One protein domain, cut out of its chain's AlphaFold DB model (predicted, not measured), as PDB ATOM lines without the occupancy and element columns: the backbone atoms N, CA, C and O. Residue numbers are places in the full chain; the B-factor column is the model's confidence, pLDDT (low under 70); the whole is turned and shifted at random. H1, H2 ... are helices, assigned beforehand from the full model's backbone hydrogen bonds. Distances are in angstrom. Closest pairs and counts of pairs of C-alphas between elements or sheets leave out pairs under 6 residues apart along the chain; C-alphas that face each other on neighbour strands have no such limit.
ATOM      1  N   ASN A   2     102.076 -32.170  34.572       82.00
ATOM      2  CA  ASN A   2     103.038 -31.704  35.596       82.00
ATOM      3  C   ASN A   2     103.260 -32.681  36.767       82.00
ATOM      4  O   ASN A   2     104.399 -32.898  37.152       82.00
ATOM      5  N   ALA A   3     102.205 -33.320  37.285       83.31
ATOM      6  CA  ALA A   3     102.341 -34.315  38.356       83.31
ATOM      7  C   ALA A   3     103.163 -35.549  37.932       83.31
ATOM      8  O   ALA A   3     103.999 -36.021  38.694       83.31
ATOM      9  N   ILE A   4     102.972 -36.031  36.698       83.62
ATOM     10  CA  ILE A   4     103.711 -37.173  36.133       83.62
ATOM     11  C   ILE A   4     105.179 -36.792  35.932       83.62
ATOM     12  O   ILE A   4     106.068 -37.527  36.348       83.62
ATOM     13  N   ARG A   5     105.435 -35.602  35.376       86.81
ATOM     14  CA  ARG A   5     106.788 -35.052  35.229       86.81
ATOM     15  C   ARG A   5     107.493 -34.947  36.585       86.81
ATOM     16  O   ARG A   5     108.628 -35.388  36.717       86.81
ATOM     17  N   SER A   6     106.829 -34.389  37.600       87.44
ATOM     18  CA  SER A   6     107.374 -34.301  38.961       87.44
ATOM     19  C   SER A   6     107.661 -35.678  39.559       87.44
ATOM     20  O   SER A   6     108.705 -35.860  40.176       87.44
ATOM     21  N   TYR A   7     106.774 -36.652  39.344       86.19
ATOM     22  CA  TYR A   7     106.975 -38.022  39.805       86.19
ATOM     23  C   TYR A   7     108.190 -38.686  39.138       86.19
ATOM     24  O   TYR A   7     109.054 -39.209  39.837       86.19
ATOM     25  N   PRO A  33     143.610 -83.116  58.837       90.44
ATOM     26  CA  PRO A  33     142.193 -83.275  58.496       90.44
ATOM     27  C   PRO A  33     141.377 -81.978  58.606       90.44
ATOM     28  O   PRO A  33     140.477 -81.750  57.797       90.44
ATOM     29  N   LEU A  34     141.710 -81.099  59.559       91.31
ATOM     30  CA  LEU A  34     141.012 -79.824  59.751       91.31
ATOM     31  C   LEU A  34     141.204 -78.881  58.561       91.31
ATOM     32  O   LEU A  34     140.236 -78.261  58.123       91.31
ATOM     33  N   ARG A  35     142.399 -78.889  57.959       93.00
ATOM     34  CA  ARG A  35     142.702 -78.131  56.738       93.00
ATOM     35  C   ARG A  35     141.743 -78.428  55.594       93.00
ATOM     36  O   ARG A  35     141.353 -77.522  54.864       93.00
ATOM     37  N   VAL A  36     141.366 -79.694  55.419       93.50
ATOM     38  CA  VAL A  36     140.480 -80.122  54.325       93.50
ATOM     39  C   VAL A  36     139.094 -79.492  54.475       93.50
ATOM     40  O   VAL A  36     138.518 -79.012  53.498       93.50
ATOM     41  N   VAL A  37     138.575 -79.459  55.704       93.38
ATOM     42  CA  VAL A  37     137.263 -78.882  56.019       93.38
ATOM     43  C   VAL A  37     137.301 -77.355  55.974       93.38
ATOM     44  O   VAL A  37     136.404 -76.744  55.396       93.38
ATOM     45  N   ASP A  38     138.364 -76.747  56.495       92.81
ATOM     46  CA  ASP A  38     138.594 -75.299  56.475       92.81
ATOM     47  C   ASP A  38     138.682 -74.757  55.036       92.81
ATOM     48  O   ASP A  38     137.980 -73.819  54.658       92.81
ATOM     49  N   MET A  39     139.431 -75.437  54.157       94.25
ATOM     50  CA  MET A  39     139.471 -75.103  52.729       94.25
ATOM     51  C   MET A  39     138.090 -75.183  52.063       94.25
ATOM     52  O   MET A  39     137.768 -74.341  51.221       94.25
ATOM     53  N   ALA A  40     137.269 -76.172  52.427       94.19
ATOM     54  CA  ALA A  40     135.920 -76.303  51.886       94.19
ATOM     55  C   ALA A  40     134.994 -75.175  52.374       94.19
ATOM     56  O   ALA A  40     134.274 -74.587  51.564       94.19
ATOM     57  N   ALA A  41     135.042 -74.832  53.665       93.25
ATOM     58  CA  ALA A  41     134.273 -73.730  54.247       93.25
ATOM     59  C   ALA A  41     134.679 -72.375  53.641       93.25
ATOM     60  O   ALA A  41     133.822 -71.594  53.222       93.25
ATOM     61  N   ARG A  42     135.985 -72.139  53.476       93.56
ATOM     62  CA  ARG A  42     136.508 -70.970  52.760       93.56
ATOM     63  C   ARG A  42     135.998 -70.904  51.321       93.56
ATOM     64  O   ARG A  42     135.550 -69.850  50.876       93.56
ATOM     65  N   GLY A  43     136.060 -72.017  50.589       92.00
ATOM     66  CA  GLY A  43     135.564 -72.092  49.213       92.00
ATOM     67  C   GLY A  43     134.062 -71.803  49.109       92.00
ATOM     68  O   GLY A  43     133.615 -71.189  48.140       92.00
ATOM     69  N   TYR A  44     133.284 -72.191  50.122       93.44
ATOM     70  CA  TYR A  44     131.873 -71.835  50.228       93.44
ATOM     71  C   TYR A  44     131.676 -70.319  50.417       93.44
ATOM     72  O   TYR A  44     130.929 -69.717  49.648       93.44
ATOM     73  N   LEU A  45     132.393 -69.679  51.350       92.62
ATOM     74  CA  LEU A  45     132.311 -68.221  51.560       92.62
ATOM     75  C   LEU A  45     132.724 -67.419  50.316       92.62
ATOM     76  O   LEU A  45     132.066 -66.447  49.949       92.62
ATOM     77  N   GLN A  46     133.768 -67.859  49.608       91.94
ATOM     78  CA  GLN A  46     134.151 -67.254  48.329       91.94
ATOM     79  C   GLN A  46     133.024 -67.348  47.296       91.94
ATOM     80  O   GLN A  46     132.748 -66.372  46.598       91.94
ATOM     81  N   ALA A  47     132.345 -68.493  47.212       91.12
ATOM     82  CA  ALA A  47     131.213 -68.660  46.309       91.12
ATOM     83  C   ALA A  47     130.035 -67.745  46.677       91.12
ATOM     84  O   ALA A  47     129.437 -67.160  45.779       91.12
ATOM     85  N   VAL A  48     129.744 -67.565  47.970       91.81
ATOM     86  CA  VAL A  48     128.729 -66.608  48.443       91.81
ATOM     87  C   VAL A  48     129.046 -65.191  47.960       91.81
ATOM     88  O   VAL A  48     128.180 -64.525  47.398       91.81
ATOM     89  N   ASN A  49     130.295 -64.738  48.095       91.44
ATOM     90  CA  ASN A  49     130.685 -63.400  47.642       91.44
ATOM     91  C   ASN A  49     130.571 -63.223  46.122       91.44
ATOM     92  O   ASN A  49     130.140 -62.166  45.657       91.44
ATOM     93  N   VAL A  50     130.922 -64.250  45.343       89.06
ATOM     94  CA  VAL A  50     130.744 -64.239  43.880       89.06
ATOM     95  C   VAL A  50     129.265 -64.135  43.516       89.06
ATOM     96  O   VAL A  50     128.898 -63.328  42.665       89.06
ATOM     97  N   VAL A  51     128.418 -64.914  44.190       88.06
ATOM     98  CA  VAL A  51     126.965 -64.918  43.999       88.06
ATOM     99  C   VAL A  51     126.384 -63.523  44.258       88.06
ATOM    100  O   VAL A  51     125.728 -62.960  43.384       88.06
ATOM    101  N   LEU A  52     126.711 -62.921  45.405       87.88
ATOM    102  CA  LEU A  52     126.264 -61.573  45.773       87.88
ATOM    103  C   LEU A  52     126.760 -60.499  44.794       87.88
ATOM    104  O   LEU A  52     126.001 -59.606  44.424       87.88
ATOM    105  N   SER A  53     128.010 -60.604  44.337       86.94
ATOM    106  CA  SER A  53     128.587 -59.668  43.363       86.94
ATOM    107  C   SER A  53     127.921 -59.780  41.991       86.94
ATOM    108  O   SER A  53     127.638 -58.767  41.356       86.94
ATOM    109  N   SER A  54     127.638 -61.001  41.531       84.88
ATOM    110  CA  SER A  54     126.935 -61.238  40.265       84.88
ATOM    111  C   SER A  54     125.525 -60.651  40.294       84.88
ATOM    112  O   SER A  54     125.116 -59.962  39.363       84.88
ATOM    113  N   ASP A  55     124.795 -60.879  41.383       82.75
ATOM    114  CA  ASP A  55     123.466 -60.307  41.596       82.75
ATOM    115  C   ASP A  55     123.485 -58.782  41.620       82.75
ATOM    116  O   ASP A  55     122.620 -58.127  41.033       82.75
ATOM    117  N   GLN A  56     124.504 -58.213  42.266       84.06
ATOM    118  CA  GLN A  56     124.716 -56.778  42.270       84.06
ATOM    119  C   GLN A  56     124.887 -56.253  40.844       84.06
ATOM    120  O   GLN A  56     124.218 -55.289  40.490       84.06
ATOM    121  N   LEU A  57     125.717 -56.889  40.009       84.38
ATOM    122  CA  LEU A  57     125.927 -56.481  38.612       84.38
ATOM    123  C   LEU A  57     124.628 -56.469  37.799       84.38
ATOM    124  O   LEU A  57     124.376 -55.506  37.072       84.38
ATOM    125  N   VAL A  58     123.785 -57.493  37.956       81.00
ATOM    126  CA  VAL A  58     122.480 -57.557  37.277       81.00
ATOM    127  C   VAL A  58     121.568 -56.426  37.747       81.00
ATOM    128  O   VAL A  58     121.016 -55.702  36.916       81.00
ATOM    129  N   ALA A  59     121.484 -56.199  39.061       77.75
ATOM    130  CA  ALA A  59     120.722 -55.083  39.610       77.75
ATOM    131  C   ALA A  59     121.248 -53.729  39.103       77.75
ATOM    132  O   ALA A  59     120.451 -52.832  38.821       77.75
ATOM    133  N   MET A  60     122.573 -53.570  38.935       82.88
ATOM    134  CA  MET A  60     123.124 -52.314  38.415       82.88
ATOM    135  C   MET A  60     122.721 -52.065  36.969       82.88
ATOM    136  O   MET A  60     122.381 -50.940  36.600       82.88
ATOM    137  N   ARG A  61     122.760 -53.119  36.153       82.69
ATOM    138  CA  ARG A  61     122.365 -53.054  34.750       82.69
ATOM    139  C   ARG A  61     120.888 -52.685  34.613       82.69
ATOM    140  O   ARG A  61     120.580 -51.726  33.912       82.69
ATOM    141  N   GLN A  62     120.006 -53.375  35.335       77.56
ATOM    142  CA  GLN A  62     118.562 -53.101  35.328       77.56
ATOM    143  C   GLN A  62     118.251 -51.677  35.807       77.56
ATOM    144  O   GLN A  62     117.404 -50.990  35.235       77.56
ATOM    145  N   TRP A  63     118.979 -51.190  36.817       80.31
ATOM    146  CA  TRP A  63     118.882 -49.802  37.258       80.31
ATOM    147  C   TRP A  63     119.281 -48.805  36.160       80.31
ATOM    148  O   TRP A  63     118.581 -47.821  35.930       80.31
ATOM    149  N   GLY A  64     120.397 -49.055  35.471       82.88
ATOM    150  CA  GLY A  64     120.857 -48.221  34.361       82.88
ATOM    151  C   GLY A  64     119.846 -48.173  33.212       82.88
ATOM    152  O   GLY A  64     119.492 -47.088  32.754       82.88
ATOM    153  N   GLU A  65     119.325 -49.330  32.804       80.56
ATOM    154  CA  GLU A  65     118.286 -49.448  31.771       80.56
ATOM    155  C   GLU A  65     117.014 -48.673  32.163       80.56
ATOM    156  O   GLU A  65     116.479 -47.903  31.362       80.56
ATOM    157  N   ARG A  66     116.589 -48.772  33.429       79.62
ATOM    158  CA  ARG A  66     115.492 -47.967  33.989       79.62
ATOM    159  C   ARG A  66     115.757 -46.465  33.892       79.62
ATOM    160  O   ARG A  66     114.865 -45.711  33.507       79.62
ATOM    161  N   MET A  67     116.954 -46.012  34.255       84.62
ATOM    162  CA  MET A  67     117.298 -44.588  34.217       84.62
ATOM    163  C   MET A  67     117.266 -44.026  32.796       84.62
ATOM    164  O   MET A  67     116.785 -42.911  32.592       84.62
ATOM    165  N   ILE A  68     117.716 -44.808  31.813       85.69
ATOM    166  CA  ILE A  68     117.634 -44.442  30.394       85.69
ATOM    167  C   ILE A  68     116.168 -44.238  29.984       85.69
ATOM    168  O   ILE A  68     115.844 -43.206  29.397       85.69
ATOM    169  N   ARG A  69     115.268 -45.161  30.352       82.25
ATOM    170  CA  ARG A  69     113.831 -45.047  30.035       82.25
ATOM    171  C   ARG A  69     113.159 -43.858  30.718       82.25
ATOM    172  O   ARG A  69     112.424 -43.124  30.065       82.25
ATOM    173  N   ILE A  70     113.431 -43.630  32.007       85.12
ATOM    174  CA  ILE A  70     112.892 -42.470  32.744       85.12
ATOM    175  C   ILE A  70     113.293 -41.164  32.052       85.12
ATOM    176  O   ILE A  70     112.450 -40.287  31.874       85.12
ATOM    177  N   ASN A  71     114.560 -41.041  31.651       88.50
ATOM    178  CA  ASN A  71     115.054 -39.848  30.966       88.50
ATOM    179  C   ASN A  71     114.366 -39.652  29.610       88.50
ATOM    180  O   ASN A  71     113.904 -38.552  29.328       88.50
ATOM    181  N   ALA A  72     114.210 -40.717  28.822       87.12
ATOM    182  CA  ALA A  72     113.549 -40.634  27.524       87.12
ATOM    183  C   ALA A  72     112.068 -40.211  27.647       87.12
ATOM    184  O   ALA A  72     111.592 -39.359  26.899       87.12
ATOM    185  N   TRP A  73     111.341 -40.714  28.652       86.94
ATOM    186  CA  TRP A  73     109.973 -40.259  28.933       86.94
ATOM    187  C   TRP A  73     109.907 -38.824  29.465       86.94
ATOM    188  O   TRP A  73     108.949 -38.104  29.172       86.94
ATOM    189  N   LEU A  74     110.904 -38.379  30.235       89.50
ATOM    190  CA  LEU A  74     111.015 -36.974  30.629       89.50
ATOM    191  C   LEU A  74     111.221 -36.072  29.409       89.50
ATOM    192  O   LEU A  74     110.566 -35.036  29.342       89.50
ATOM    193  N   ASP A  75     112.026 -36.484  28.426       89.94
ATOM    194  CA  ASP A  75     112.231 -35.735  27.180       89.94
ATOM    195  C   ASP A  75     110.931 -35.593  26.372       89.94
ATOM    196  O   ASP A  75     110.619 -34.499  25.893       89.94
ATOM    197  N   VAL A  76     110.124 -36.661  26.289       88.12
ATOM    198  CA  VAL A  76     108.778 -36.619  25.684       88.12
ATOM    199  C   VAL A  76     107.883 -35.619  26.418       88.12
ATOM    200  O   VAL A  76     107.234 -34.779  25.796       88.12
ATOM    201  N   LEU A  77     107.845 -35.673  27.753       87.75
ATOM    202  CA  LEU A  77     107.014 -34.762  28.546       87.75
ATOM    203  C   LEU A  77     107.510 -33.313  28.491       87.75
ATOM    204  O   LEU A  77     106.703 -32.391  28.620       87.75
ATOM    205  N   ASP A  78     108.814 -33.095  28.349       89.50
ATOM    206  CA  ASP A  78     109.437 -31.771  28.287       89.50
ATOM    207  C   ASP A  78     109.336 -31.136  26.889       89.50
ATOM    208  O   ASP A  78     109.466 -29.916  26.778       89.50
ATOM    209  N   ALA A  79     109.012 -31.912  25.845       88.25
ATOM    210  CA  ALA A  79     108.609 -31.377  24.543       88.25
ATOM    211  C   ALA A  79     107.297 -30.568  24.621       88.25
ATOM    212  O   ALA A  79     107.134 -29.582  23.904       88.25
ATOM    213  N   GLY A  80     106.395 -30.920  25.546       83.75
ATOM    214  CA  GLY A  80     105.159 -30.175  25.786       83.75
ATOM    215  C   GLY A  80     104.239 -30.168  24.563       83.75
ATOM    216  O   GLY A  80     103.822 -31.230  24.113       83.75
ATOM    217  N   ASP A  81     103.926 -28.973  24.055       86.19
ATOM    218  CA  ASP A  81     103.035 -28.775  22.899       86.19
ATOM    219  C   ASP A  81     103.789 -28.749  21.550       86.19
ATOM    220  O   ASP A  81     103.171 -28.601  20.495       86.19
ATOM    221  N   ASP A  82     105.121 -28.887  21.557       92.06
ATOM    222  CA  ASP A  82     105.929 -29.000  20.339       92.06
ATOM    223  C   ASP A  82     105.797 -30.416  19.759       92.06
ATOM    224  O   ASP A  82     106.459 -31.361  20.199       92.06
ATOM    225  N   VAL A  83     104.897 -30.558  18.785       85.94
ATOM    226  CA  VAL A  83     104.525 -31.844  18.177       85.94
ATOM    227  C   VAL A  83     105.704 -32.504  17.464       85.94
ATOM    228  O   VAL A  83     105.872 -33.718  17.583       85.94
ATOM    229  N   ASP A  84     106.543 -31.732  16.770       90.81
ATOM    230  CA  ASP A  84     107.693 -32.273  16.038       90.81
ATOM    231  C   ASP A  84     108.747 -32.799  17.016       90.81
ATOM    232  O   ASP A  84     109.272 -33.908  16.860       90.81
ATOM    233  N   ARG A  85     109.006 -32.040  18.086       89.50
ATOM    234  CA  ARG A  85     109.914 -32.462  19.154       89.50
ATOM    235  C   ARG A  85     109.375 -33.666  19.924       89.50
ATOM    236  O   ARG A  85     110.146 -34.571  20.239       89.50
ATOM    237  N   ALA A  86     108.073 -33.705  20.207       84.81
ATOM    238  CA  ALA A  86     107.436 -34.831  20.882       84.81
ATOM    239  C   ALA A  86     107.486 -36.100  20.019       84.81
ATOM    240  O   ALA A  86     107.819 -37.168  20.527       84.81
ATOM    241  N   ALA A  87     107.229 -35.989  18.712       85.69
ATOM    242  CA  ALA A  87     107.322 -37.107  17.777       85.69
ATOM    243  C   ALA A  87     108.754 -37.656  17.681       85.69
ATOM    244  O   ALA A  87     108.949 -38.870  17.727       85.69
ATOM    245  N   ALA A  88     109.759 -36.776  17.617       88.19
ATOM    246  CA  ALA A  88     111.163 -37.180  17.626       88.19
ATOM    247  C   ALA A  88     111.562 -37.879  18.940       88.19
ATOM    248  O   ALA A  88     112.229 -38.910  18.903       88.19
ATOM    249  N   ALA A  89     111.123 -37.356  20.091       86.81
ATOM    250  CA  ALA A  89     111.392 -37.958  21.399       86.81
ATOM    251  C   ALA A  89     110.710 -39.327  21.560       86.81
ATOM    252  O   ALA A  89     111.333 -40.270  22.038       86.81
ATOM    253  N   MET A  90     109.461 -39.463  21.100       84.00
ATOM    254  CA  MET A  90     108.735 -40.738  21.098       84.00
ATOM    255  C   MET A  90     109.418 -41.782  20.207       84.00
ATOM    256  O   MET A  90     109.529 -42.938  20.599       84.00
ATOM    257  N   ALA A  91     109.916 -41.385  19.031       84.12
ATOM    258  CA  ALA A  91     110.649 -42.278  18.131       84.12
ATOM    259  C   ALA A  91     112.022 -42.709  18.684       84.12
ATOM    260  O   ALA A  91     112.565 -43.721  18.249       84.12
ATOM    261  N   ALA A  92     112.582 -41.946  19.626       84.75
ATOM    262  CA  ALA A  92     113.846 -42.244  20.294       84.75
ATOM    263  C   ALA A  92     113.678 -43.061  21.590       84.75
ATOM    264  O   ALA A  92     114.677 -43.343  22.258       84.75
ATOM    265  N   LEU A  93     112.446 -43.429  21.966       81.25
ATOM    266  CA  LEU A  93     112.208 -44.273  23.133       81.25
ATOM    267  C   LEU A  93     112.913 -45.630  22.950       81.25
ATOM    268  O   LEU A  93     112.762 -46.259  21.901       81.25
ATOM    269  N   PRO A  94     113.681 -46.098  23.952       75.94
ATOM    270  CA  PRO A  94     114.282 -47.422  23.908       75.94
ATOM    271  C   PRO A  94     113.203 -48.496  23.776       75.94
ATOM    272  O   PRO A  94     112.218 -48.473  24.518       75.94
ATOM    273  N   ASP A  95     113.431 -49.458  22.884       70.62
ATOM    274  CA  ASP A  95     112.521 -50.585  22.693       70.62
ATOM    275  C   ASP A  95     112.284 -51.329  24.011       70.62
ATOM    276  O   ASP A  95     113.188 -51.425  24.849       70.62
ATOM    277  N   VAL A  96     111.067 -51.816  24.236       60.12
ATOM    278  CA  VAL A  96     110.742 -52.635  25.410       60.12
ATOM    279  C   VAL A  96     111.349 -54.011  25.134       60.12
ATOM    280  O   VAL A  96     111.003 -54.648  24.154       60.12
ATOM    281  N   GLY A  97     112.401 -54.379  25.871       54.88
ATOM    282  CA  GLY A  97     113.242 -55.522  25.499       54.88
ATOM    283  C   GLY A  97     112.479 -56.849  25.497       54.88
ATOM    284  O   GLY A  97     111.625 -57.050  26.350       54.88
ATOM    285  N   ASP A  98     112.860 -57.757  24.593       45.22
ATOM    286  CA  ASP A  98     112.188 -59.036  24.317       45.22
ATOM    287  C   ASP A  98     111.756 -59.831  25.577       45.22
ATOM    288  O   ASP A  98     112.556 -60.534  26.205       45.22
ATOM    289  N   GLY A  99     110.450 -59.839  25.872       47.97
ATOM    290  CA  GLY A  99     109.767 -61.102  26.164       47.97
ATOM    291  C   GLY A  99     109.438 -61.474  27.613       47.97
ATOM    292  O   GLY A  99     109.267 -62.664  27.883       47.97
ATOM    293  N   THR A 100     109.263 -60.536  28.553       46.12
ATOM    294  CA  THR A 100     108.624 -60.885  29.847       46.12
ATOM    295  C   THR A 100     107.549 -59.889  30.292       46.12
ATOM    296  O   THR A 100     107.841 -58.855  30.879       46.12
ATOM    297  N   GLU A 101     106.282 -60.260  30.056       47.97
ATOM    298  CA  GLU A 101     105.014 -59.748  30.633       47.97
ATOM    299  C   GLU A 101     104.693 -58.236  30.561       47.97
ATOM    300  O   GLU A 101     103.530 -57.876  30.725       47.97
ATOM    301  N   TYR A 102     105.660 -57.358  30.281       49.47
ATOM    302  CA  TYR A 102     105.517 -55.896  30.315       49.47
ATOM    303  C   TYR A 102     105.926 -55.206  29.000       49.47
ATOM    304  O   TYR A 102     106.100 -53.990  28.981       49.47
ATOM    305  N   ASP A 103     105.968 -55.954  27.889       45.50
ATOM    306  CA  ASP A 103     106.192 -55.464  26.509       45.50
ATOM    307  C   ASP A 103     105.140 -54.455  26.008       45.50
ATOM    308  O   ASP A 103     105.190 -53.988  24.874       45.50
ATOM    309  N   SER A 104     104.167 -54.083  26.837       50.00
ATOM    310  CA  SER A 104     103.076 -53.191  26.462       50.00
ATOM    311  C   SER A 104     103.240 -51.764  26.976       50.00
ATOM    312  O   SER A 104     102.236 -51.049  27.026       50.00
ATOM    313  N   ALA A 105     104.442 -51.335  27.385       55.91
ATOM    314  CA  ALA A 105     104.672 -49.974  27.870       55.91
ATOM    315  C   ALA A 105     104.590 -48.927  26.742       55.91
ATOM    316  O   ALA A 105     105.567 -48.301  26.349       55.91
ATOM    317  N   THR A 106     103.384 -48.745  26.204       62.62
ATOM    318  CA  THR A 106     103.061 -47.774  25.150       62.62
ATOM    319  C   THR A 106     102.820 -46.378  25.718       62.62
ATOM    320  O   THR A 106     102.817 -45.393  24.978       62.62
ATOM    321  N   THR A 107     102.635 -46.276  27.039       72.00
ATOM    322  CA  THR A 107     102.432 -45.016  27.749       72.00
ATOM    323  C   THR A 107     103.383 -44.859  28.932       72.00
ATOM    324  O   THR A 107     103.870 -45.824  29.520       72.00
ATOM    325  N   VAL A 108     103.567 -43.608  29.361       72.19
ATOM    326  CA  VAL A 108     104.328 -43.268  30.571       72.19
ATOM    327  C   VAL A 108     103.770 -43.926  31.845       72.19
ATOM    328  O   VAL A 108     104.507 -44.142  32.802       72.19
ATOM    329  N   PHE A 109     102.472 -44.247  31.886       74.12
ATOM    330  CA  PHE A 109     101.857 -44.914  33.037       74.12
ATOM    331  C   PHE A 109     102.210 -46.396  33.087       74.12
ATOM    332  O   PHE A 109     102.552 -46.904  34.157       74.12
ATOM    333  N   ASP A 110     102.177 -47.055  31.931       73.94
ATOM    334  CA  ASP A 110     102.577 -48.452  31.798       73.94
ATOM    335  C   ASP A 110     104.053 -48.621  32.169       73.94
ATOM    336  O   ASP A 110     104.404 -49.548  32.896       73.94
ATOM    337  N   GLU A 111     104.902 -47.667  31.771       75.00
ATOM    338  CA  GLU A 111     106.310 -47.633  32.172       75.00
ATOM    339  C   GLU A 111     106.452 -47.545  33.700       75.00
ATOM    340  O   GLU A 111     107.157 -48.344  34.311       75.00
ATOM    341  N   ILE A 112     105.746 -46.621  34.360       75.06
ATOM    342  CA  ILE A 112     105.796 -46.490  35.827       75.06
ATOM    343  C   ILE A 112     105.386 -47.799  36.518       75.06
ATOM    344  O   ILE A 112     106.002 -48.194  37.514       75.06
ATOM    345  N   GLN A 113     104.359 -48.474  36.000       76.00
ATOM    346  CA  GLN A 113     103.909 -49.758  36.525       76.00
ATOM    347  C   GLN A 113     104.951 -50.860  36.296       76.00
ATOM    348  O   GLN A 113     105.269 -51.590  37.240       76.00
ATOM    349  N   ALA A 114     105.523 -50.948  35.096       74.88
ATOM    350  CA  ALA A 114     106.580 -51.901  34.764       74.88
ATOM    351  C   ALA A 114     107.802 -51.722  35.680       74.88
ATOM    352  O   ALA A 114     108.315 -52.694  36.241       74.88
ATOM    353  N   LEU A 115     108.205 -50.473  35.941       74.12
ATOM    354  CA  LEU A 115     109.288 -50.147  36.870       74.12
ATOM    355  C   LEU A 115     108.985 -50.598  38.303       74.12
ATOM    356  O   LEU A 115     109.852 -51.168  38.970       74.12
ATOM    357  N   ALA A 116     107.763 -50.364  38.786       77.00
ATOM    358  CA  ALA A 116     107.357 -50.785  40.124       77.00
ATOM    359  C   ALA A 116     107.345 -52.315  40.270       77.00
ATOM    360  O   ALA A 116     107.740 -52.838  41.314       77.00
ATOM    361  N   VAL A 117     106.918 -53.040  39.234       78.69
ATOM    362  CA  VAL A 117     106.935 -54.509  39.236       78.69
ATOM    363  C   VAL A 117     108.361 -55.043  39.192       78.69
ATOM    364  O   VAL A 117     108.700 -55.908  39.998       78.69
ATOM    365  N   SER A 118     109.203 -54.518  38.302       76.12
ATOM    366  CA  SER A 118     110.609 -54.919  38.197       76.12
ATOM    367  C   SER A 118     111.344 -54.743  39.530       76.12
ATOM    368  O   SER A 118     111.997 -55.668  40.012       76.12
ATOM    369  N   GLN A 119     111.124 -53.609  40.209       76.50
ATOM    370  CA  GLN A 119     111.661 -53.365  41.549       76.50
ATOM    371  C   GLN A 119     111.223 -54.443  42.552       76.50
ATOM    372  O   GLN A 119     112.060 -55.005  43.254       76.50
ATOM    373  N   ARG A 120     109.925 -54.778  42.595       80.19
ATOM    374  CA  ARG A 120     109.404 -55.820  43.498       80.19
ATOM    375  C   ARG A 120     110.018 -57.189  43.219       80.19
ATOM    376  O   ARG A 120     110.330 -57.897  44.172       80.19
ATOM    377  N   LYS A 121     110.200 -57.556  41.946       81.31
ATOM    378  CA  LYS A 121     110.852 -58.819  41.556       81.31
ATOM    379  C   LYS A 121     112.295 -58.870  42.060       81.31
ATOM    380  O   LYS A 121     112.682 -59.845  42.695       81.31
ATOM    381  N   CYS A 122     113.054 -57.792  41.860       78.06
ATOM    382  CA  CYS A 122     114.431 -57.683  42.343       78.06
ATOM    383  C   CYS A 122     114.527 -57.783  43.871       78.06
ATOM    384  O   CYS A 122     115.403 -58.469  44.396       78.06
ATOM    385  N   ASP A 123     113.631 -57.104  44.590       80.38
ATOM    386  CA  ASP A 123     113.621 -57.119  46.053       80.38
ATOM    387  C   ASP A 123     113.242 -58.503  46.603       80.38
ATOM    388  O   ASP A 123     113.877 -58.974  47.550       80.38
ATOM    389  N   ALA A 124     112.278 -59.187  45.974       84.44
ATOM    390  CA  ALA A 124     111.916 -60.564  46.306       84.44
ATOM    391  C   ALA A 124     113.086 -61.532  46.065       84.44
ATOM    392  O   ALA A 124     113.467 -62.275  46.965       84.44
ATOM    393  N   ASP A 125     113.727 -61.460  44.897       84.62
ATOM    394  CA  ASP A 125     114.874 -62.309  44.561       84.62
ATOM    395  C   ASP A 125     116.067 -62.099  45.496       84.62
ATOM    396  O   ASP A 125     116.787 -63.051  45.822       84.62
ATOM    397  N   ARG A 126     116.284 -60.854  45.935       82.06
ATOM    398  CA  ARG A 126     117.319 -60.507  46.911       82.06
ATOM    399  C   ARG A 126     116.989 -61.063  48.295       82.06
ATOM    400  O   ARG A 126     117.900 -61.536  48.975       82.06
ATOM    401  N   ALA A 127     115.728 -61.002  48.718       85.75
ATOM    402  CA  ALA A 127     115.288 -61.585  49.983       85.75
ATOM    403  C   ALA A 127     115.476 -63.110  49.979       85.75
ATOM    404  O   ALA A 127     116.187 -63.624  50.843       85.75
ATOM    405  N   SER A 128     114.978 -63.802  48.948       87.44
ATOM    406  CA  SER A 128     115.136 -65.256  48.798       87.44
ATOM    407  C   SER A 128     116.608 -65.676  48.782       87.44
ATOM    408  O   SER A 128     116.991 -66.650  49.427       87.44
ATOM    409  N   LEU A 129     117.472 -64.923  48.090       87.44
ATOM    410  CA  LEU A 129     118.906 -65.219  48.064       87.44
ATOM    411  C   LEU A 129     119.561 -65.053  49.443       87.44
ATOM    412  O   LEU A 129     120.383 -65.883  49.834       87.44
ATOM    413  N   ARG A 130     119.206 -64.002  50.190       88.25
ATOM    414  CA  ARG A 130     119.716 -63.784  51.553       88.25
ATOM    415  C   ARG A 130     119.298 -64.910  52.493       88.25
ATOM    416  O   ARG A 130     120.136 -65.398  53.248       88.25
ATOM    417  N   GLU A 131     118.045 -65.343  52.415       89.94
ATOM    418  CA  GLU A 131     117.530 -66.470  53.196       89.94
ATOM    419  C   GLU A 131     118.259 -67.773  52.848       89.94
ATOM    420  O   GLU A 131     118.737 -68.472  53.744       89.94
ATOM    421  N   ALA A 132     118.457 -68.054  51.557       89.81
ATOM    422  CA  ALA A 132     119.212 -69.219  51.100       89.81
ATOM    423  C   ALA A 132     120.665 -69.218  51.603       89.81
ATOM    424  O   ALA A 132     121.160 -70.238  52.092       89.81
ATOM    425  N   ILE A 133     121.356 -68.077  51.504       90.94
ATOM    426  CA  ILE A 133     122.729 -67.917  52.006       90.94
ATOM    427  C   ILE A 133     122.766 -68.157  53.516       90.94
ATOM    428  O   ILE A 133     123.583 -68.951  53.978       90.94
ATOM    429  N   ALA A 134     121.865 -67.537  54.283       91.25
ATOM    430  CA  ALA A 134     121.803 -67.711  55.732       91.25
ATOM    431  C   ALA A 134     121.541 -69.175  56.128       91.25
ATOM    432  O   ALA A 134     122.210 -69.714  57.015       91.25
ATOM    433  N   PHE A 135     120.617 -69.850  55.437       93.31
ATOM    434  CA  PHE A 135     120.308 -71.258  55.669       93.31
ATOM    435  C   PHE A 135     121.533 -72.159  55.459       93.31
ATOM    436  O   PHE A 135     121.855 -72.999  56.308       93.31
ATOM    437  N   TYR A 136     122.227 -71.988  54.332       93.56
ATOM    438  CA  TYR A 136     123.376 -72.822  53.991       93.56
ATOM    439  C   TYR A 136     124.628 -72.468  54.799       93.56
ATOM    440  O   TYR A 136     125.369 -73.387  55.143       93.56
ATOM    441  N   LEU A 137     124.828 -71.205  55.192       92.94
ATOM    442  CA  LEU A 137     125.856 -70.821  56.166       92.94
ATOM    443  C   LEU A 137     125.657 -71.563  57.487       92.94
ATOM    444  O   LEU A 137     126.556 -72.265  57.942       92.94
ATOM    445  N   ALA A 138     124.440 -71.535  58.037       93.19
ATOM    446  CA  ALA A 138     124.133 -72.268  59.261       93.19
ATOM    447  C   ALA A 138     124.326 -73.791  59.098       93.19
ATOM    448  O   ALA A 138     124.666 -74.494  60.054       93.19
ATOM    449  N   ALA A 139     124.107 -74.336  57.897       93.88
ATOM    450  CA  ALA A 139     124.377 -75.742  57.601       93.88
ATOM    451  C   ALA A 139     125.882 -76.057  57.533       93.88
ATOM    452  O   ALA A 139     126.292 -77.124  58.005       93.88
ATOM    453  N   VAL A 140     126.700 -75.153  56.981       94.25
ATOM    454  CA  VAL A 140     128.168 -75.248  57.007       94.25
ATOM    455  C   VAL A 140     128.659 -75.219  58.449       94.25
ATOM    456  O   VAL A 140     129.336 -76.164  58.847       94.25
ATOM    457  N   ASP A 141     128.226 -74.248  59.255       93.50
ATOM    458  CA  ASP A 141     128.631 -74.115  60.661       93.50
ATOM    459  C   ASP A 141     128.332 -75.382  61.467       93.50
ATOM    460  O   ASP A 141     129.207 -75.920  62.148       93.50
ATOM    461  N   ARG A 142     127.117 -75.934  61.331       94.94
ATOM    462  CA  ARG A 142     126.752 -77.208  61.978       94.94
ATOM    463  C   ARG A 142     127.632 -78.370  61.520       94.94
ATOM    464  O   ARG A 142     127.965 -79.237  62.325       94.94
ATOM    465  N   THR A 143     127.990 -78.410  60.237       94.56
ATOM    466  CA  THR A 143     128.828 -79.482  59.681       94.56
ATOM    467  C   THR A 143     130.266 -79.372  60.198       94.56
ATOM    468  O   THR A 143     130.844 -80.381  60.598       94.56
ATOM    469  N   VAL A 144     130.821 -78.157  60.250       93.25
ATOM    470  CA  VAL A 144     132.156 -77.885  60.802       93.25
ATOM    471  C   VAL A 144     132.198 -78.216  62.295       93.25
ATOM    472  O   VAL A 144     133.073 -78.964  62.719       93.25
ATOM    473  N   ALA A 145     131.220 -77.753  63.080       92.44
ATOM    474  CA  ALA A 145     131.142 -78.047  64.512       92.44
ATOM    475  C   ALA A 145     131.045 -79.557  64.794       92.44
ATOM    476  O   ALA A 145     131.738 -80.073  65.672       92.44
ATOM    477  N   GLY A 146     130.230 -80.282  64.015       93.62
ATOM    478  CA  GLY A 146     130.133 -81.740  64.108       93.62
ATOM    479  C   GLY A 146     131.462 -82.440  63.812       93.62
ATOM    480  O   GLY A 146     131.840 -83.370  64.523       93.62
ATOM    481  N   PHE A 147     132.209 -81.955  62.818       95.00
ATOM    482  CA  PHE A 147     133.533 -82.482  62.501       95.00
ATOM    483  C   PHE A 147     134.562 -82.207  63.604       95.00
ATOM    484  O   PHE A 147     135.323 -83.102  63.967       95.00
ATOM    485  N   THR A 148     134.569 -81.005  64.185       92.38
ATOM    486  CA  THR A 148     135.442 -80.688  65.324       92.38
ATOM    487  C   THR A 148     135.159 -81.603  66.517       92.38
ATOM    488  O   THR A 148     136.100 -82.101  67.129       92.38
ATOM    489  N   GLY A 149     133.884 -81.882  66.812       92.38
ATOM    490  CA  GLY A 149     133.507 -82.852  67.844       92.38
ATOM    491  C   GLY A 149     133.978 -84.275  67.524       92.38
ATOM    492  O   GLY A 149     134.493 -84.963  68.400       92.38
ATOM    493  N   PHE A 150     133.886 -84.699  66.261       95.06
ATOM    494  CA  PHE A 150     134.406 -85.995  65.820       95.06
ATOM    495  C   PHE A 150     135.924 -86.111  66.033       95.06
ATOM    496  O   PHE A 150     136.376 -87.101  66.608       95.06
ATOM    497  N   LEU A 151     136.698 -85.082  65.659       92.50
ATOM    498  CA  LEU A 151     138.153 -85.049  65.866       92.50
ATOM    499  C   LEU A 151     138.553 -85.197  67.338       92.50
ATOM    500  O   LEU A 151     139.581 -85.797  67.626       92.50
ATOM    501  N   GLN A 152     137.750 -84.677  68.269       91.81
ATOM    502  CA  GLN A 152     138.007 -84.812  69.708       91.81
ATOM    503  C   GLN A 152     137.782 -86.237  70.238       91.81
ATOM    504  O   GLN A 152     138.220 -86.546  71.341       91.81
ATOM    505  N   SER A 153     137.077 -87.085  69.484       92.88
ATOM    506  CA  SER A 153     136.661 -88.430  69.909       92.88
ATOM    507  C   SER A 153     137.327 -89.580  69.146       92.88
ATOM    508  O   SER A 153     137.174 -90.734  69.537       92.88
ATOM    509  N   CYS A 154     138.030 -89.286  68.050       93.31
ATOM    510  CA  CYS A 154     138.633 -90.274  67.161       93.31
ATOM    511  C   CYS A 154     140.150 -90.080  67.135       93.31
ATOM    512  O   CYS A 154     140.606 -89.020  66.723       93.31
ATOM    513  N   ASP A 155     140.925 -91.100  67.509       92.12
ATOM    514  CA  ASP A 155     142.398 -91.048  67.510       92.12
ATOM    515  C   ASP A 155     143.032 -91.600  66.213       92.12
ATOM    516  O   ASP A 155     144.233 -91.440  65.984       92.12
ATOM    517  N   ASP A 156     142.248 -92.246  65.337       95.38
ATOM    518  CA  ASP A 156     142.737 -92.780  64.060       95.38
ATOM    519  C   ASP A 156     142.799 -91.683  62.986       95.38
ATOM    520  O   ASP A 156     141.796 -91.301  62.382       95.38
ATOM    521  N   VAL A 157     144.015 -91.235  62.671       90.75
ATOM    522  CA  VAL A 157     144.294 -90.235  61.625       90.75
ATOM    523  C   VAL A 157     143.726 -90.638  60.254       90.75
ATOM    524  O   VAL A 157     143.262 -89.783  59.494       90.75
ATOM    525  N   GLY A 158     143.733 -91.930  59.912       92.12
ATOM    526  CA  GLY A 158     143.178 -92.424  58.652       92.12
ATOM    527  C   GLY A 158     141.651 -92.329  58.600       92.12
ATOM    528  O   GLY A 158     141.069 -92.094  57.538       92.12
ATOM    529  N   GLU A 159     140.978 -92.489  59.736       94.06
ATOM    530  CA  GLU A 159     139.538 -92.270  59.875       94.06
ATOM    531  C   GLU A 159     139.189 -90.776  59.893       94.06
ATOM    532  O   GLU A 159     138.293 -90.353  59.158       94.06
ATOM    533  N   GLN A 160     139.973 -89.959  60.606       94.75
ATOM    534  CA  GLN A 160     139.862 -88.498  60.598       94.75
ATOM    535  C   GLN A 160     139.928 -87.913  59.183       94.75
ATOM    536  O   GLN A 160     139.077 -87.106  58.806       94.75
ATOM    537  N   LEU A 161     140.897 -88.345  58.366       95.00
ATOM    538  CA  LEU A 161     141.029 -87.893  56.976       95.00
ATOM    539  C   LEU A 161     139.840 -88.311  56.106       95.00
ATOM    540  O   LEU A 161     139.346 -87.509  55.312       95.00
ATOM    541  N   ARG A 162     139.358 -89.551  56.247       95.69
ATOM    542  CA  ARG A 162     138.186 -90.029  55.495       95.69
ATOM    543  C   ARG A 162     136.943 -89.207  55.831       95.69
ATOM    544  O   ARG A 162     136.247 -88.768  54.915       95.69
ATOM    545  N   HIS A 163     136.714 -88.939  57.116       95.31
ATOM    546  CA  HIS A 163     135.587 -88.130  57.571       95.31
ATOM    547  C   HIS A 163     135.711 -86.668  57.115       95.31
ATOM    548  O   HIS A 163     134.735 -86.076  56.657       95.31
ATOM    549  N   ALA A 164     136.919 -86.097  57.152       95.50
ATOM    550  CA  ALA A 164     137.179 -84.744  56.658       95.50
ATOM    551  C   ALA A 164     136.807 -84.589  55.175       95.50
ATOM    552  O   ALA A 164     136.183 -83.603  54.783       95.50
ATOM    553  N   VAL A 165     137.143 -85.583  54.345       96.69
ATOM    554  CA  VAL A 165     136.778 -85.599  52.920       96.69
ATOM    555  C   VAL A 165     135.262 -85.687  52.730       96.69
ATOM    556  O   VAL A 165     134.718 -85.023  51.846       96.69
ATOM    557  N   GLU A 166     134.558 -86.478  53.540       96.44
ATOM    558  CA  GLU A 166     133.093 -86.556  53.494       96.44
ATOM    559  C   GLU A 166     132.439 -85.218  53.867       96.44
ATOM    560  O   GLU A 166     131.574 -84.719  53.143       96.44
ATOM    561  N   VAL A 167     132.906 -84.597  54.951       96.75
ATOM    562  CA  VAL A 167     132.454 -83.276  55.397       96.75
ATOM    563  C   VAL A 167     132.708 -82.219  54.325       96.75
ATOM    564  O   VAL A 167     131.794 -81.472  53.970       96.75
ATOM    565  N   ALA A 168     133.906 -82.195  53.739       96.06
ATOM    566  CA  ALA A 168     134.236 -81.278  52.654       96.06
ATOM    567  C   ALA A 168     133.327 -81.476  51.429       96.06
ATOM    568  O   ALA A 168     132.861 -80.498  50.845       96.06
ATOM    569  N   ARG A 169     132.994 -82.725  51.068       96.62
ATOM    570  CA  ARG A 169     132.020 -83.018  49.998       96.62
ATOM    571  C   ARG A 169     130.621 -82.508  50.331       96.62
ATOM    572  O   ARG A 169     129.936 -82.010  49.440       96.62
ATOM    573  N   ARG A 170     130.187 -82.614  51.590       96.25
ATOM    574  CA  ARG A 170     128.892 -82.075  52.032       96.25
ATOM    575  C   ARG A 170     128.862 -80.547  51.925       96.25
ATOM    576  O   ARG A 170     127.893 -80.015  51.387       96.25
ATOM    577  N   ILE A 171     129.930 -79.865  52.347       95.69
ATOM    578  CA  ILE A 171     130.078 -78.405  52.203       95.69
ATOM    579  C   ILE A 171     130.067 -77.993  50.721       95.69
ATOM    580  O   ILE A 171     129.333 -77.080  50.339       95.69
ATOM    581  N   ASP A 172     130.796 -78.708  49.855       93.94
ATOM    582  CA  ASP A 172     130.752 -78.470  48.405       93.94
ATOM    583  C   ASP A 172     129.344 -78.693  47.823       93.94
ATOM    584  O   ASP A 172     128.922 -77.988  46.908       93.94
ATOM    585  N   GLY A 173     128.569 -79.619  48.393       94.31
ATOM    586  CA  GLY A 173     127.156 -79.802  48.069       94.31
ATOM    587  C   GLY A 173     126.315 -78.545  48.315       94.31
ATOM    588  O   GLY A 173     125.529 -78.165  47.446       94.31
ATOM    589  N   TYR A 174     126.502 -77.856  49.446       93.75
ATOM    590  CA  TYR A 174     125.820 -76.582  49.719       93.75
ATOM    591  C   TYR A 174     126.253 -75.481  48.748       93.75
ATOM    592  O   TYR A 174     125.414 -74.729  48.255       93.75
ATOM    593  N   ARG A 175     127.547 -75.433  48.402       92.31
ATOM    594  CA  ARG A 175     128.075 -74.506  47.388       92.31
ATOM    595  C   ARG A 175     127.391 -74.696  46.032       92.31
ATOM    596  O   ARG A 175     127.009 -73.718  45.393       92.31
ATOM    597  N   ARG A 176     127.217 -75.947  45.589       90.69
ATOM    598  CA  ARG A 176     126.529 -76.264  44.325       90.69
ATOM    599  C   ARG A 176     125.067 -75.843  44.363       90.69
ATOM    600  O   ARG A 176     124.634 -75.172  43.440       90.69
ATOM    601  N   ARG A 177     124.351 -76.134  45.454       90.00
ATOM    602  CA  ARG A 177     122.948 -75.715  45.614       90.00
ATOM    603  C   ARG A 177     122.782 -74.198  45.542       90.00
ATOM    604  O   ARG A 177     121.846 -73.729  44.907       90.00
ATOM    605  N   LEU A 178     123.705 -73.437  46.132       87.50
ATOM    606  CA  LEU A 178     123.711 -71.977  46.009       87.50
ATOM    607  C   LEU A 178     123.921 -71.525  44.552       87.50
ATOM    608  O   LEU A 178     123.233 -70.625  44.078       87.50
ATOM    609  N   SER A 179     124.832 -72.176  43.822       85.25
ATOM    610  CA  SER A 179     125.029 -71.910  42.390       85.25
ATOM    611  C   SER A 179     123.809 -72.296  41.547       85.25
ATOM    612  O   SER A 179     123.492 -71.596  40.588       85.25
ATOM    613  N   ASP A 180     123.108 -73.372  41.898       86.00
ATOM    614  CA  ASP A 180     121.913 -73.822  41.184       86.00
ATOM    615  C   ASP A 180     120.745 -72.843  41.361       86.00
ATOM    616  O   ASP A 180     120.014 -72.604  40.403       86.00
ATOM    617  N   ILE A 181     120.606 -72.210  42.535       82.00
ATOM    618  CA  ILE A 181     119.631 -71.124  42.746       82.00
ATOM    619  C   ILE A 181     119.886 -69.983  41.754       82.00
ATOM    620  O   ILE A 181     118.943 -69.496  41.138       82.00
ATOM    621  N   GLN A 182     121.148 -69.594  41.543       77.62
ATOM    622  CA  GLN A 182     121.471 -68.555  40.561       77.62
ATOM    623  C   GLN A 182     121.201 -68.982  39.117       77.62
ATOM    624  O   GLN A 182     120.714 -68.178  38.329       77.62
ATOM    625  N   LYS A 183     121.530 -70.227  38.754       79.75
ATOM    626  CA  LYS A 183     121.369 -70.720  37.377       79.75
ATOM    627  C   LYS A 183     119.912 -70.919  36.982       79.75
ATOM    628  O   LYS A 183     119.561 -70.685  35.835       79.75
ATOM    629  N   ASN A 184     119.090 -71.395  37.913       78.50
ATOM    630  CA  ASN A 184     117.698 -71.742  37.632       78.50
ATOM    631  C   ASN A 184     116.749 -70.551  37.805       78.50
ATOM    632  O   ASN A 184     115.580 -70.635  37.431       78.50
ATOM    633  N   SER A 185     117.221 -69.460  38.407       76.38
ATOM    634  CA  SER A 185     116.412 -68.283  38.703       76.38
ATOM    635  C   SER A 185     117.293 -67.033  38.682       76.38
ATOM    636  O   SER A 185     117.909 -66.642  39.683       76.38
TER     637      SER A 185
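AT A GLANCE: This is residues 2 to 7 and 33 to 185 of the 195 residues of an uncharacterized protein of Mycobacterium sp. YC-RL4 (UniProt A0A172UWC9). This is a long, thin rod: two long helices, H2 and H4, run opposite ways side by side, and a third, H5, folds back from the end of H4 along residues 33 to 51 of H2 and residues 129 to 151 of H4 to make a three-helix bundle in that part. At the other end the short H3 folds back on residues 72 to 79 of H2, and the short H1 lies by H2 and H4 there. The 159 printed residues hold five named helices, H1 to H5 in chain order, and no named strand; the class is all helix. The whole is extended, with a radius of gyration of the C-alphas of 25.2 A and spans of 86 by 23 by 22 A.

HOW THE PARTS SIT: H2, residues 33 to 79, is the hub and touches three helices. H4, residues 108 to 153, touches it at a shallow tilt of 7 degrees, opposite ways; the closest C-alphas are those of Trp 73 and Val 108, 6.6 A apart. H5, residues 157 to 184, touches H2 along residues 33 to 51 of H2 alone, the same way at a shallow tilt of 11 degrees, closest at the C-alphas of Pro 33 and Leu 161, 5.0 A. H4 and H5 form a helical hairpin at a shallow tilt of 5 degrees, with the C-alphas of Val 140 and Ile 171 closest at 6.1 A. H2, H4 and H5 are an up-and-down bundle, each helix running against the one before it. H3, residues 83 to 91, forms a helical hairpin with H2 at a shallow tilt of 22 degrees; the closest C-alphas, of Ala 79 and Ala 86, are 5.2 A apart. H1, residues 2 to 7, is close to H2 but not clearly touching, with the C-alphas of Arg 5 and Leu 74 closest at 6.5 A, and H1 and H4 are near each other. H3 is apart from H4 and H5. Each O i to N i+4 pair is within hydrogen-bond range in H1, H3 and H5; in H2 it is 42 of 43 and in H4 41 of 42.

IN THESE COORDINATES: H2 measures 70.5 A, from C-alpha 33 at (142.193, -83.275, 58.496) to C-alpha 79 at (108.609, -31.377, 24.543). H4 measures 68.1 A and H5 40.3 A, the latter ending at C-alpha 184, (117.698, -71.742, 37.632). H3 has nine residues and H1 six.

THE WHOLE: The C-alphas of Asp 81 and Asp 155 are the two farthest apart, at 86.1 A. Residues 8 to 32 are cut out, and C-alphas 7 and 33 lie 60.3 A apart across the cut. The link from H3 to H4, residues 92 to 107, is long; those from H2 to H3 and from H4 to H5 are tight. The mean pLDDT of the printed part is 84.9, and residues 96 to 106 are under 70.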